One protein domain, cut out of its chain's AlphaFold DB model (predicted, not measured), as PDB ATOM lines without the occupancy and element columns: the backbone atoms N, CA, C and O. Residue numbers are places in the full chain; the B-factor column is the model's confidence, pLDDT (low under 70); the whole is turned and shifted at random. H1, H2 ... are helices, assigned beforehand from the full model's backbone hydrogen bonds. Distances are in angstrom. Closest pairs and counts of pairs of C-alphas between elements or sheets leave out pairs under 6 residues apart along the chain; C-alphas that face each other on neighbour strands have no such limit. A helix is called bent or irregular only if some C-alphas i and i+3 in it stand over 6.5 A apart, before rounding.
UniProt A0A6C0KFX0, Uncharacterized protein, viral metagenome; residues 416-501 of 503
ATOM      1  N   GLU A 416     -27.122 -37.720  29.885       76.44
ATOM      2  CA  GLU A 416     -26.018 -38.646  30.141       76.44
ATOM      3  C   GLU A 416     -24.692 -37.891  30.297       76.44
ATOM      4  O   GLU A 416     -24.026 -38.024  31.323       76.44
ATOM      5  N   ASP A 417     -24.356 -37.023  29.343       68.44
ATOM      6  CA  ASP A 417     -23.123 -36.229  29.387       68.44
ATOM      7  C   ASP A 417     -23.144 -35.182  30.508       68.44
ATOM      8  O   ASP A 417     -22.125 -34.952  31.158       68.44
ATOM      9  N   GLN A 418     -24.301 -34.570  30.789       78.31
ATOM     10  CA  GLN A 418     -24.451 -33.647  31.919       78.31
ATOM     11  C   GLN A 418     -24.207 -34.352  33.254       78.31
ATOM     12  O   GLN A 418     -23.555 -33.786  34.132       78.31
ATOM     13  N   ILE A 419     -24.712 -35.577  33.415       84.00
ATOM     14  CA  ILE A 419     -24.483 -36.392  34.610       84.00
ATOM     15  C   ILE A 419     -23.002 -36.765  34.725       84.00
ATOM     16  O   ILE A 419     -22.437 -36.613  35.806       84.00
ATOM     17  N   ILE A 420     -22.348 -37.179  33.636       79.19
ATOM     18  CA  ILE A 420     -20.906 -37.482  33.633       79.19
ATOM     19  C   ILE A 420     -20.095 -36.247  34.057       79.19
ATOM     20  O   ILE A 420     -19.327 -36.317  35.017       79.19
ATOM     21  N   ALA A 421     -20.334 -35.095  33.423       74.69
ATOM     22  CA  ALA A 421     -19.614 -33.857  33.714       74.69
ATOM     23  C   ALA A 421     -19.847 -33.358  35.154       74.69
ATOM     24  O   ALA A 421     -18.921 -32.887  35.818       74.69
ATOM     25  N   ASN A 422     -21.076 -33.474  35.675       82.06
ATOM     26  CA  ASN A 422     -21.382 -33.101  37.059       82.06
ATOM     27  C   ASN A 422     -20.727 -34.047  38.072       82.06
ATOM     28  O   ASN A 422     -20.229 -33.582  39.102       82.06
ATOM     29  N   LEU A 423     -20.699 -35.352  37.788       85.81
ATOM     30  CA  LEU A 423     -20.016 -36.337  38.623       85.81
ATOM     31  C   LEU A 423     -18.516 -36.022  38.705       85.81
ATOM     32  O   LEU A 423     -17.965 -35.933  39.802       85.81
ATOM     33  N   GLU A 424     -17.878 -35.775  37.563       79.50
ATOM     34  CA  GLU A 424     -16.471 -35.369  37.462       79.50
ATOM     35  C   GLU A 424     -16.171 -34.086  38.235       79.50
ATOM     36  O   GLU A 424     -15.248 -34.043  39.054       79.50
ATOM     37  N   GLY A 425     -16.977 -33.042  38.019       77.75
ATOM     38  CA  GLY A 425     -16.818 -31.760  38.700       77.75
ATOM     39  C   GLY A 425     -16.912 -31.896  40.220       77.75
ATOM     40  O   GLY A 425     -16.112 -31.308  40.950       77.75
ATOM     41  N   ARG A 426     -17.843 -32.720  40.712       87.50
ATOM     42  CA  ARG A 426     -18.020 -32.969  42.149       87.50
ATOM     43  C   ARG A 426     -16.906 -33.821  42.741       87.50
ATOM     44  O   ARG A 426     -16.451 -33.505  43.836       87.50
ATOM     45  N   LEU A 427     -16.427 -34.842  42.029       84.56
ATOM     46  CA  LEU A 427     -15.267 -35.630  42.456       84.56
ATOM     47  C   LEU A 427     -14.027 -34.743  42.581       84.56
ATOM     48  O   LEU A 427     -13.397 -34.731  43.636       84.56
ATOM     49  N   ASN A 428     -13.737 -33.927  41.567       80.00
ATOM     50  CA  ASN A 428     -12.617 -32.986  41.593       80.00
ATOM     51  C   ASN A 428     -12.749 -31.954  42.721       80.00
ATOM     52  O   ASN A 428     -11.765 -31.651  43.396       80.00
ATOM     53  N   ALA A 429     -13.961 -31.446  42.966       83.31
ATOM     54  CA  ALA A 429     -14.234 -30.544  44.084       83.31
ATOM     55  C   ALA A 429     -14.034 -31.218  45.453       83.31
ATOM     56  O   ALA A 429     -13.626 -30.556  46.404       83.31
ATOM     57  N   CYS A 430     -14.317 -32.517  45.576       86.56
ATOM     58  CA  CYS A 430     -14.012 -33.276  46.787       86.56
ATOM     59  C   CYS A 430     -12.498 -33.481  46.957       86.56
ATOM     60  O   CYS A 430     -11.997 -33.277  48.059       86.56
ATOM     61  N   ILE A 431     -11.767 -33.793  45.882       81.88
ATOM     62  CA  ILE A 431     -10.302 -33.978  45.906       81.88
ATOM     63  C   ILE A 431      -9.588 -32.679  46.295       81.88
ATOM     64  O   ILE A 431      -8.741 -32.674  47.177       81.88
ATOM     65  N   THR A 432      -9.978 -31.548  45.705       77.56
ATOM     66  CA  THR A 432      -9.370 -30.234  46.010       77.56
ATOM     67  C   THR A 432      -9.657 -29.721  47.421       77.56
ATOM     68  O   THR A 432      -9.021 -28.765  47.861       77.56
ATOM     69  N   ARG A 433     -10.607 -30.326  48.143       85.06
ATOM     70  CA  ARG A 433     -10.887 -30.020  49.555       85.06
ATOM     71  C   ARG A 433     -10.113 -30.910  50.526       85.06
ATOM     72  O   ARG A 433     -10.265 -30.726  51.731       85.06
ATOM     73  N   MET A 434      -9.333 -31.872  50.035       83.62
ATOM     74  CA  MET A 434      -8.523 -32.736  50.889       83.62
ATOM     75  C   MET A 434      -7.403 -31.930  51.554       83.62
ATOM     76  O   MET A 434      -6.778 -31.077  50.928       83.62
ATOM     77  N   GLU A 435      -7.178 -32.183  52.844       82.75
ATOM     78  CA  GLU A 435      -6.178 -31.458  53.638       82.75
ATOM     79  C   GLU A 435      -4.753 -31.990  53.425       82.75
ATOM     80  O   GLU A 435      -3.799 -31.249  53.653       82.75
ATOM     81  N   ASP A 436      -4.615 -33.250  52.998       87.50
ATOM     82  CA  ASP A 436      -3.338 -33.923  52.758       87.50
ATOM     83  C   ASP A 436      -2.928 -33.804  51.274       87.50
ATOM     84  O   ASP A 436      -3.554 -34.432  50.412       87.50
ATOM     85  N   PRO A 437      -1.885 -33.012  50.949       82.31
ATOM     86  CA  PRO A 437      -1.415 -32.843  49.577       82.31
ATOM     87  C   PRO A 437      -0.833 -34.122  48.968       82.31
ATOM     88  O   PRO A 437      -0.964 -34.319  47.762       82.31
ATOM     89  N   ASP A 438      -0.224 -34.994  49.776       81.75
ATOM     90  CA  ASP A 438       0.390 -36.231  49.284       81.75
ATOM     91  C   ASP A 438      -0.701 -37.254  48.924       81.75
ATOM     92  O   ASP A 438      -0.617 -37.941  47.903       81.75
ATOM     93  N   GLU A 439      -1.773 -37.323  49.722       83.44
ATOM     94  CA  GLU A 439      -2.949 -38.145  49.414       83.44
ATOM     95  C   GLU A 439      -3.704 -37.613  48.184       83.44
ATOM     96  O   GLU A 439      -4.144 -38.393  47.335       83.44
ATOM     97  N   MET A 440      -3.814 -36.286  48.053       81.12
ATOM     98  CA  MET A 440      -4.413 -35.627  46.890       81.12
ATOM     99  C   MET A 440      -3.652 -35.959  45.598       81.12
ATOM    100  O   MET A 440      -4.273 -36.385  44.619       81.12
ATOM    101  N   ASP A 441      -2.325 -35.801  45.591       78.75
ATOM    102  CA  ASP A 441      -1.483 -36.090  44.425       78.75
ATOM    103  C   ASP A 441      -1.549 -37.573  44.032       78.75
ATOM    104  O   ASP A 441      -1.659 -37.897  42.846       78.75
ATOM    105  N   GLU A 442      -1.570 -38.481  45.010       85.81
ATOM    106  CA  GLU A 442      -1.702 -39.919  44.764       85.81
ATOM    107  C   GLU A 442      -3.071 -40.276  44.154       85.81
ATOM    108  O   GLU A 442      -3.149 -41.065  43.207       85.81
ATOM    109  N   ILE A 443      -4.164 -39.677  44.637       84.88
ATOM    110  CA  ILE A 443      -5.507 -39.883  44.073       84.88
ATOM    111  C   ILE A 443      -5.584 -39.347  42.643       84.88
ATOM    112  O   ILE A 443      -6.063 -40.058  41.754       84.88
ATOM    113  N   LEU A 444      -5.085 -38.132  42.399       77.69
ATOM    114  CA  LEU A 444      -5.055 -37.526  41.066       77.69
ATOM    115  C   LEU A 444      -4.216 -38.361  40.097       77.69
ATOM    116  O   LEU A 444      -4.638 -38.599  38.964       77.69
ATOM    117  N   HIS A 445      -3.069 -38.874  40.547       79.44
ATOM    118  CA  HIS A 445      -2.260 -39.787  39.751       79.44
ATOM    119  C   HIS A 445      -3.044 -41.060  39.405       79.44
ATOM    120  O   HIS A 445      -3.160 -41.415  38.230       79.44
ATOM    121  N   GLN A 446      -3.673 -41.709  40.386       83.81
ATOM    122  CA  GLN A 446      -4.447 -42.936  40.170       83.81
ATOM    123  C   GLN A 446      -5.723 -42.746  39.329       83.81
ATOM    124  O   GLN A 446      -6.219 -43.711  38.734       83.81
ATOM    125  N   MET A 447      -6.257 -41.527  39.228       77.06
ATOM    126  CA  MET A 447      -7.348 -41.200  38.303       77.06
ATOM    127  C   MET A 447      -6.923 -41.276  36.835       77.06
ATOM    128  O   MET A 447      -7.752 -41.610  35.991       77.06
ATOM    129  N   THR A 448      -5.642 -41.030  36.542       72.31
ATOM    130  CA  THR A 448      -5.078 -41.131  35.183       72.31
ATOM    131  C   THR A 448      -4.767 -42.566  34.760       72.31
ATOM    132  O   THR A 448      -4.577 -42.837  33.576       72.31
ATOM    133  N   ILE A 449      -4.740 -43.509  35.708       75.31
ATOM    134  CA  ILE A 449      -4.444 -44.914  35.428       75.31
ATOM    135  C   ILE A 449      -5.660 -45.574  34.752       75.31
ATOM    136  O   ILE A 449      -6.761 -45.538  35.315       75.31
ATOM    137  N   PRO A 450      -5.480 -46.248  33.596       71.06
ATOM    138  CA  PRO A 450      -6.559 -46.957  32.921       71.06
ATOM    139  C   PRO A 450      -7.279 -47.956  33.831       71.06
ATOM    140  O   PRO A 450      -6.664 -48.704  34.590       71.06
ATOM    141  N   VAL A 451      -8.603 -48.023  33.690       74.19
ATOM    142  CA  VAL A 451      -9.507 -48.838  34.521       74.19
ATOM    143  C   VAL A 451      -9.134 -50.328  34.544       74.19
ATOM    144  O   VAL A 451      -9.304 -50.996  35.562       74.19
ATOM    145  N   ILE A 452      -8.556 -50.840  33.453       73.12
ATOM    146  CA  ILE A 452      -8.055 -52.221  33.342       73.12
ATOM    147  C   ILE A 452      -6.964 -52.556  34.373       73.12
ATOM    148  O   ILE A 452      -6.759 -53.723  34.701       73.12
ATOM    149  N   HIS A 453      -6.289 -51.543  34.920       79.56
ATOM    150  CA  HIS A 453      -5.279 -51.660  35.967       79.56
ATOM    151  C   HIS A 453      -5.860 -51.290  37.341       79.56
ATOM    152  O   HIS A 453      -5.232 -50.580  38.124       79.56
ATOM    153  N   TYR A 454      -7.073 -51.770  37.643       80.44
ATOM    154  CA  TYR A 454      -7.815 -51.462  38.876       80.44
ATOM    155  C   TYR A 454      -6.997 -51.681  40.162       80.44
ATOM    156  O   TYR A 454      -7.169 -50.969  41.148       80.44
ATOM    157  N   ASN A 455      -6.071 -52.643  40.145       82.19
ATOM    158  CA  ASN A 455      -5.188 -52.979  41.258       82.19
ATOM    159  C   ASN A 455      -4.187 -51.864  41.608       82.19
ATOM    160  O   ASN A 455      -3.645 -51.875  42.710       82.19
ATOM    161  N   LEU A 456      -3.942 -50.921  40.695       84.50
ATOM    162  CA  LEU A 456      -3.076 -49.759  40.908       84.50
ATOM    163  C   LEU A 456      -3.854 -48.515  41.369       84.50
ATOM    164  O   LEU A 456      -3.249 -47.480  41.607       84.50
ATOM    165  N   ARG A 457      -5.185 -48.603  41.503       86.56
ATOM    166  CA  ARG A 457      -6.073 -47.465  41.805       86.56
ATOM    167  C   ARG A 457      -6.623 -47.503  43.234       86.56
ATOM    168  O   ARG A 457      -7.746 -47.082  43.484       86.56
ATOM    169  N   GLY A 458      -5.871 -48.078  44.174       87.62
ATOM    170  CA  GLY A 458      -6.356 -48.367  45.528       87.62
ATOM    171  C   GLY A 458      -6.795 -47.136  46.331       87.62
ATOM    172  O   GLY A 458      -7.851 -47.175  46.963       87.62
ATOM    173  N   ALA A 459      -6.017 -46.051  46.288       85.88
ATOM    174  CA  ALA A 459      -6.326 -44.801  46.985       85.88
ATOM    175  C   ALA A 459      -7.529 -44.101  46.340       85.88
ATOM    176  O   ALA A 459      -8.485 -43.759  47.036       85.88
ATOM    177  N   PHE A 460      -7.548 -44.007  45.006       88.62
ATOM    178  CA  PHE A 460      -8.684 -43.455  44.268       88.62
ATOM    179  C   PHE A 460      -9.974 -44.249  44.513       88.62
ATOM    180  O   PHE A 460     -11.005 -43.655  44.800       88.62
ATOM    181  N   LEU A 461      -9.949 -45.584  44.450       88.62
ATOM    182  CA  LEU A 461     -11.148 -46.411  44.650       88.62
ATOM    183  C   LEU A 461     -11.693 -46.308  46.078       88.62
ATOM    184  O   LEU A 461     -12.909 -46.380  46.273       88.62
ATOM    185  N   LYS A 462     -10.815 -46.149  47.075       89.38
ATOM    186  CA  LYS A 462     -11.225 -45.884  48.456       89.38
ATOM    187  C   LYS A 462     -11.927 -44.525  48.547       89.38
ATOM    188  O   LYS A 462     -13.083 -44.486  48.959       89.38
ATOM    189  N   PHE A 463     -11.275 -43.465  48.071       90.69
ATOM    190  CA  PHE A 463     -11.844 -42.117  48.007       90.69
ATOM    191  C   PHE A 463     -13.191 -42.093  47.266       90.69
ATOM    192  O   PHE A 463     -14.179 -41.546  47.754       90.69
ATOM    193  N   PHE A 464     -13.258 -42.737  46.102       89.12
ATOM    194  CA  PHE A 464     -14.443 -42.779  45.254       89.12
ATOM    195  C   PHE A 464     -15.630 -43.414  45.986       89.12
ATOM    196  O   PHE A 464     -16.704 -42.822  46.037       89.12
ATOM    197  N   ARG A 465     -15.435 -44.570  46.635       89.06
ATOM    198  CA  ARG A 465     -16.494 -45.250  47.407       89.06
ATOM    199  C   ARG A 465     -16.977 -44.439  48.605       89.06
ATOM    200  O   ARG A 465     -18.159 -44.502  48.932       89.06
ATOM    201  N   GLU A 466     -16.083 -43.697  49.247       91.00
ATOM    202  CA  GLU A 466     -16.421 -42.846  50.393       91.00
ATOM    203  C   GLU A 466     -17.260 -41.624  49.982       91.00
ATOM    204  O   GLU A 466     -18.090 -41.163  50.763       91.00
ATOM    205  N   ASN A 467     -17.109 -41.135  48.745       90.31
ATOM    206  CA  ASN A 467     -17.748 -39.899  48.280       90.31
ATOM    207  C   ASN A 467     -18.951 -40.117  47.344       90.31
ATOM    208  O   ASN A 467     -19.845 -39.269  47.288       90.31
ATOM    209  N   ILE A 468     -19.017 -41.240  46.618       91.81
ATOM    210  CA  ILE A 468     -19.987 -41.429  45.528       91.81
ATOM    211  C   ILE A 468     -21.448 -41.398  45.993       91.81
ATOM    212  O   ILE A 468     -22.297 -40.872  45.280       91.81
ATOM    213  N   SER A 469     -21.752 -41.907  47.194       92.38
ATOM    214  CA  SER A 469     -23.128 -41.934  47.718       92.38
ATOM    215  C   SER A 469     -23.677 -40.525  47.927       92.38
ATOM    216  O   SER A 469     -24.777 -40.219  47.477       92.38
ATOM    217  N   PHE A 470     -22.886 -39.647  48.550       93.25
ATOM    218  CA  PHE A 470     -23.277 -38.258  48.785       93.25
ATOM    219  C   PHE A 470     -23.362 -37.466  47.474       93.25
ATOM    220  O   PHE A 470     -24.302 -36.698  47.269       93.25
ATOM    221  N   ILE A 471     -22.415 -37.687  46.555       92.88
ATOM    222  CA  ILE A 471     -22.442 -37.059  45.228       92.88
ATOM    223  C   ILE A 471     -23.705 -37.474  44.462       92.88
ATOM    224  O   ILE A 471     -24.378 -36.609  43.901       92.88
ATOM    225  N   ARG A 472     -24.055 -38.768  44.490       94.19
ATOM    226  CA  ARG A 472     -25.258 -39.314  43.849       94.19
ATOM    227  C   ARG A 472     -26.532 -38.684  44.388       94.19
ATOM    228  O   ARG A 472     -27.387 -38.322  43.588       94.19
ATOM    229  N   GLU A 473     -26.679 -38.588  45.705       93.00
ATOM    230  CA  GLU A 473     -27.868 -37.989  46.323       93.00
ATOM    231  C   GLU A 473     -27.988 -36.509  45.951       93.00
ATOM    232  O   GLU A 473     -29.033 -36.082  45.465       93.00
ATOM    233  N   GLY A 474     -26.891 -35.753  46.063       91.50
ATOM    234  CA  GLY A 474     -26.891 -34.335  45.710       91.50
ATOM    235  C   GLY A 474     -27.182 -34.075  44.229       91.50
ATOM    236  O   GLY A 474     -27.823 -33.085  43.903       91.50
ATOM    237  N   MET A 475     -26.722 -34.943  43.327       93.31
ATOM    238  CA  MET A 475     -27.063 -34.845  41.904       93.31
ATOM    239  C   MET A 475     -28.507 -35.281  41.629       93.31
ATOM    240  O   MET A 475     -29.187 -34.655  40.822       93.31
ATOM    241  N   TYR A 476     -29.012 -36.309  42.313       94.00
ATOM    242  CA  TYR A 476     -30.390 -36.768  42.136       94.00
ATOM    243  C   TYR A 476     -31.388 -35.661  42.478       94.00
ATOM    244  O   TYR A 476     -32.324 -35.426  41.716       94.00
ATOM    245  N   ASP A 477     -31.153 -34.926  43.566       91.94
ATOM    246  CA  ASP A 477     -32.014 -33.807  43.959       91.94
ATOM    247  C   ASP A 477     -32.072 -32.682  42.913       91.94
ATOM    248  O   ASP A 477     -33.094 -32.003  42.797       91.94
ATOM    249  N   GLU A 478     -31.022 -32.514  42.110       90.06
ATOM    250  CA  GLU A 478     -30.983 -31.540  41.014       90.06
ATOM    251  C   GLU A 478     -31.667 -32.073  39.749       90.06
ATOM    252  O   GLU A 478     -32.431 -31.354  39.104       90.06
ATOM    253  N   PHE A 479     -31.441 -33.345  39.407       89.62
ATOM    254  CA  PHE A 479     -31.909 -33.938  38.151       89.62
ATOM    255  C   PHE A 479     -33.322 -34.542  38.210       89.62
ATOM    256  O   PHE A 479     -33.957 -34.684  37.163       89.62
ATOM    257  N   ARG A 480     -33.870 -34.828  39.399       89.50
ATOM    258  CA  ARG A 480     -35.218 -35.413  39.606       89.50
ATOM    259  C   ARG A 480     -36.369 -34.631  38.968       89.50
ATOM    260  O   ARG A 480     -37.460 -35.163  38.796       89.50
ATOM    261  N   HIS A 481     -36.162 -33.348  38.675       89.50
ATOM    262  CA  HIS A 481     -37.162 -32.497  38.028       89.50
ATOM    263  C   HIS A 481     -37.115 -32.565  36.498       89.50
ATOM    264  O   HIS A 481     -38.058 -32.120  35.847       89.50
ATOM    265  N   PHE A 482     -36.045 -33.127  35.933       83.12
ATOM    266  CA  PHE A 482     -35.773 -33.135  34.498       83.12
ATOM    267  C   PHE A 482     -35.836 -34.534  33.869       83.12
ATOM    268  O   PHE A 482     -36.001 -34.640  32.656       83.12
ATOM    269  N   MET A 483     -35.731 -35.605  34.661       87.88
ATOM    270  CA  MET A 483     -35.769 -36.990  34.173       87.88
ATOM    271  C   MET A 483     -36.419 -37.948  35.172       87.88
ATOM    272  O   MET A 483     -36.647 -37.597  36.329       87.88
ATOM    273  N   THR A 484     -36.723 -39.167  34.720       89.69
ATOM    274  CA  THR A 484     -37.273 -40.207  35.596       89.69
ATOM    275  C   THR A 484     -36.193 -40.810  36.494       89.69
ATOM    276  O   THR A 484     -35.015 -40.822  36.137       89.69
ATOM    277  N   ASP A 485     -36.599 -41.381  37.633       91.00
ATOM    278  CA  ASP A 485     -35.688 -42.093  38.542       91.00
ATOM    279  C   ASP A 485     -34.899 -43.194  37.821       91.00
ATOM    280  O   ASP A 485     -33.711 -43.386  38.068       91.00
ATOM    281  N   LEU A 486     -35.560 -43.893  36.891       89.56
ATOM    282  CA  LEU A 486     -34.956 -44.964  36.105       89.56
ATOM    283  C   LEU A 486     -33.876 -44.430  35.156       89.56
ATOM    284  O   LEU A 486     -32.806 -45.029  35.061       89.56
ATOM    285  N   ASP A 487     -34.151 -43.318  34.471       85.75
ATOM    286  CA  ASP A 487     -33.203 -42.697  33.543       85.75
ATOM    287  C   ASP A 487     -31.998 -42.132  34.298       85.75
ATOM    288  O   ASP A 487     -30.859 -42.368  33.895       85.75
ATOM    289  N   TYR A 488     -32.236 -41.462  35.433       92.81
ATOM    290  CA  TYR A 488     -31.163 -40.966  36.291       92.81
ATOM    291  C   TYR A 488     -30.260 -42.103  36.764       92.81
ATOM    292  O   TYR A 488     -29.046 -42.040  36.579       92.81
ATOM    293  N   ASP A 489     -30.835 -43.169  37.324       90.44
ATOM    294  CA  ASP A 489     -30.056 -44.313  37.800       90.44
ATOM    295  C   ASP A 489     -29.289 -44.990  36.665       90.44
ATOM    296  O   ASP A 489     -28.146 -45.412  36.853       90.44
ATOM    297  N   PHE A 490     -29.884 -45.074  35.475       88.25
ATOM    298  CA  PHE A 490     -29.228 -45.623  34.297       88.25
ATOM    299  C   PHE A 490     -28.024 -44.777  33.860       88.25
ATOM    300  O   PHE A 490     -26.921 -45.317  33.717       88.25
ATOM    301  N   TYR A 491     -28.196 -43.464  33.694       87.94
ATOM    302  CA  TYR A 491     -27.122 -42.549  33.299       87.94
ATOM    303  C   TYR A 491     -26.035 -42.434  34.369       87.94
ATOM    304  O   TYR A 491     -24.847 -42.511  34.057       87.94
ATOM    305  N   PHE A 492     -26.417 -42.338  35.641       90.00
ATOM    306  CA  PHE A 492     -25.474 -42.270  36.753       90.00
ATOM    307  C   PHE A 492     -24.663 -43.564  36.879       90.00
ATOM    308  O   PHE A 492     -23.451 -43.530  37.094       90.00
ATOM    309  N   ARG A 493     -25.292 -44.727  36.662       87.12
ATOM    310  CA  ARG A 493     -24.584 -46.013  36.635       87.12
ATOM    311  C   ARG A 493     -23.602 -46.103  35.473       87.12
ATOM    312  O   ARG A 493     -22.486 -46.570  35.683       87.12
ATOM    313  N   LYS A 494     -23.976 -45.639  34.278       81.44
ATOM    314  CA  LYS A 494     -23.032 -45.527  33.155       81.44
ATOM    315  C   LYS A 494     -21.838 -44.641  33.507       81.44
ATOM    316  O   LYS A 494     -20.705 -45.043  33.257       81.44
ATOM    317  N   ALA A 495     -22.080 -43.497  34.146       84.69
ATOM    318  CA  ALA A 495     -21.023 -42.590  34.581       84.69
ATOM    319  C   ALA A 495     -20.057 -43.261  35.582       84.69
ATOM    320  O   ALA A 495     -18.842 -43.143  35.444       84.69
ATOM    321  N   ILE A 496     -20.569 -44.045  36.538       86.38
ATOM    322  CA  ILE A 496     -19.742 -44.774  37.520       86.38
ATOM    323  C   ILE A 496     -18.911 -45.901  36.889       86.38
ATOM    324  O   ILE A 496     -17.789 -46.146  37.338       86.38
ATOM    325  N   ILE A 497     -19.419 -46.590  35.859       80.31
ATOM    326  CA  ILE A 497     -18.703 -47.707  35.207       80.31
ATOM    327  C   ILE A 497     -17.313 -47.268  34.719       80.31
ATOM    328  O   ILE A 497     -16.357 -48.043  34.811       80.31
ATOM    329  N   HIS A 498     -17.174 -46.009  34.294       70.88
ATOM    330  CA  HIS A 498     -15.894 -45.416  33.900       70.88
ATOM    331  C   HIS A 498     -14.858 -45.349  35.035       70.88
ATOM    332  O   HIS A 498     -13.661 -45.297  34.764       70.88
ATOM    333  N   TYR A 499     -15.286 -45.398  36.295       75.19
ATOM    334  CA  TYR A 499     -14.407 -45.347  37.460       75.19
ATOM    335  C   TYR A 499     -14.204 -46.708  38.119       75.19
ATOM    336  O   TYR A 499     -13.073 -47.016  38.503       75.19
ATOM    337  N   GLU A 500     -15.249 -47.533  38.222       72.25
ATOM    338  CA  GLU A 500     -15.199 -48.805  38.961       72.25
ATOM    339  C   GLU A 500     -14.697 -50.000  38.139       72.25
ATOM    340  O   GLU A 500     -14.212 -50.973  38.718       72.25
ATOM    341  N   GLY A 501     -14.777 -49.951  36.805       59.81
ATOM    342  CA  GLY A 501     -14.289 -51.040  35.948       59.81
ATOM    343  C   GLY A 501     -15.117 -52.316  35.958       59.81
ATOM    344  O   GLY A 501     -14.640 -53.359  35.513       59.81
TER     345      GLY A 501
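AT A GLANCE: This is residues 416 to 501 of the 503 residues of an uncharacterized protein of viral metagenome (UniProt A0A6C0KFX0). What shape do these backbone atoms make? At one end H1, H5 and H4b, the second arm of the bent helix H4, form a group of three crossed helices with their centres in a triangle; at the other end H2 crosses the first arm, H4a, and the short H3 meets the last turn of H5. What is it made of, and how large is it? The printed part has 86 residues with five named helices, H1 to H5 in that order, and no named strand: all helix, mostly crossed. It is compact, with a radius of gyration of the C-alphas of 13.4 A and spans of 39, 29 and 18 A.

HOW THE PARTS SIT: What does H1, residues 416 to 431, touch? With residue 431 alone it only just touches H2, residues 437 to 448, in a helical hairpin at 25 degrees, with 3 pairs of C-alphas within 8 A; the closest, Ile 431 and Met 440, are 6.2 A apart. It touches H4b, residues 469 to 479, at a steep tilt of 43 degrees, opposite ways, and with residues 416 to 423 alone H5, residues 485 to 500; the closest C-alphas are Arg 426 and Ile 471, 6.8 A, and Glu 416 and Tyr 491, 5.1 A. What happens at the other end? H2 touches H4a, residues 458 to 466, about perpendicular at 84 degrees, with the C-alphas of Ile 443 and Phe 460 closest at 4.8 A. H3, residues 451 to 456, touches H5 at its residues 498 to 500 alone, and is apart from H1. How regular are the backbones? In H1 and H4a every O i to N i+4 pair is within hydrogen-bond range, against 7 of 8 in H2, 6 of 7 in H4b and 10 of 12 in H5; H3 has 0 of 2, but 2 of 3 O i to N i+3 pairs.

IN THESE COORDINATES: Where do the helices lie? H1 begins at C-alpha 416 (-26.018, -38.646, 30.141) and is 22.7 A long; H2 is 17.0 A, H3 9.1 A, and H5 21.6 A, ending at C-alpha 500 (-15.199, -48.805, 38.961). Which helices are not straight? H4, residues 458 to 479, was assigned as one helix by its hydrogen bonds but is bent, with C-alphas 466 and 469 7.3 A apart; H4a is 12.5 A, H4b 15.3 A, at 53 degrees. H3 is irregular, with C-alphas 452 and 455 8.5 A apart.

THE WHOLE: How far does it reach? The two C-alphas farthest apart, of Asp 438 and Thr 484, are 40.3 A apart, and residues 433 to 438 stand free. Are there cuts, long links or weak places? The printed part has no cut, and its four links are tight. The mean pLDDT of the printed part is 84.1, with residues 417 and 501 under 70.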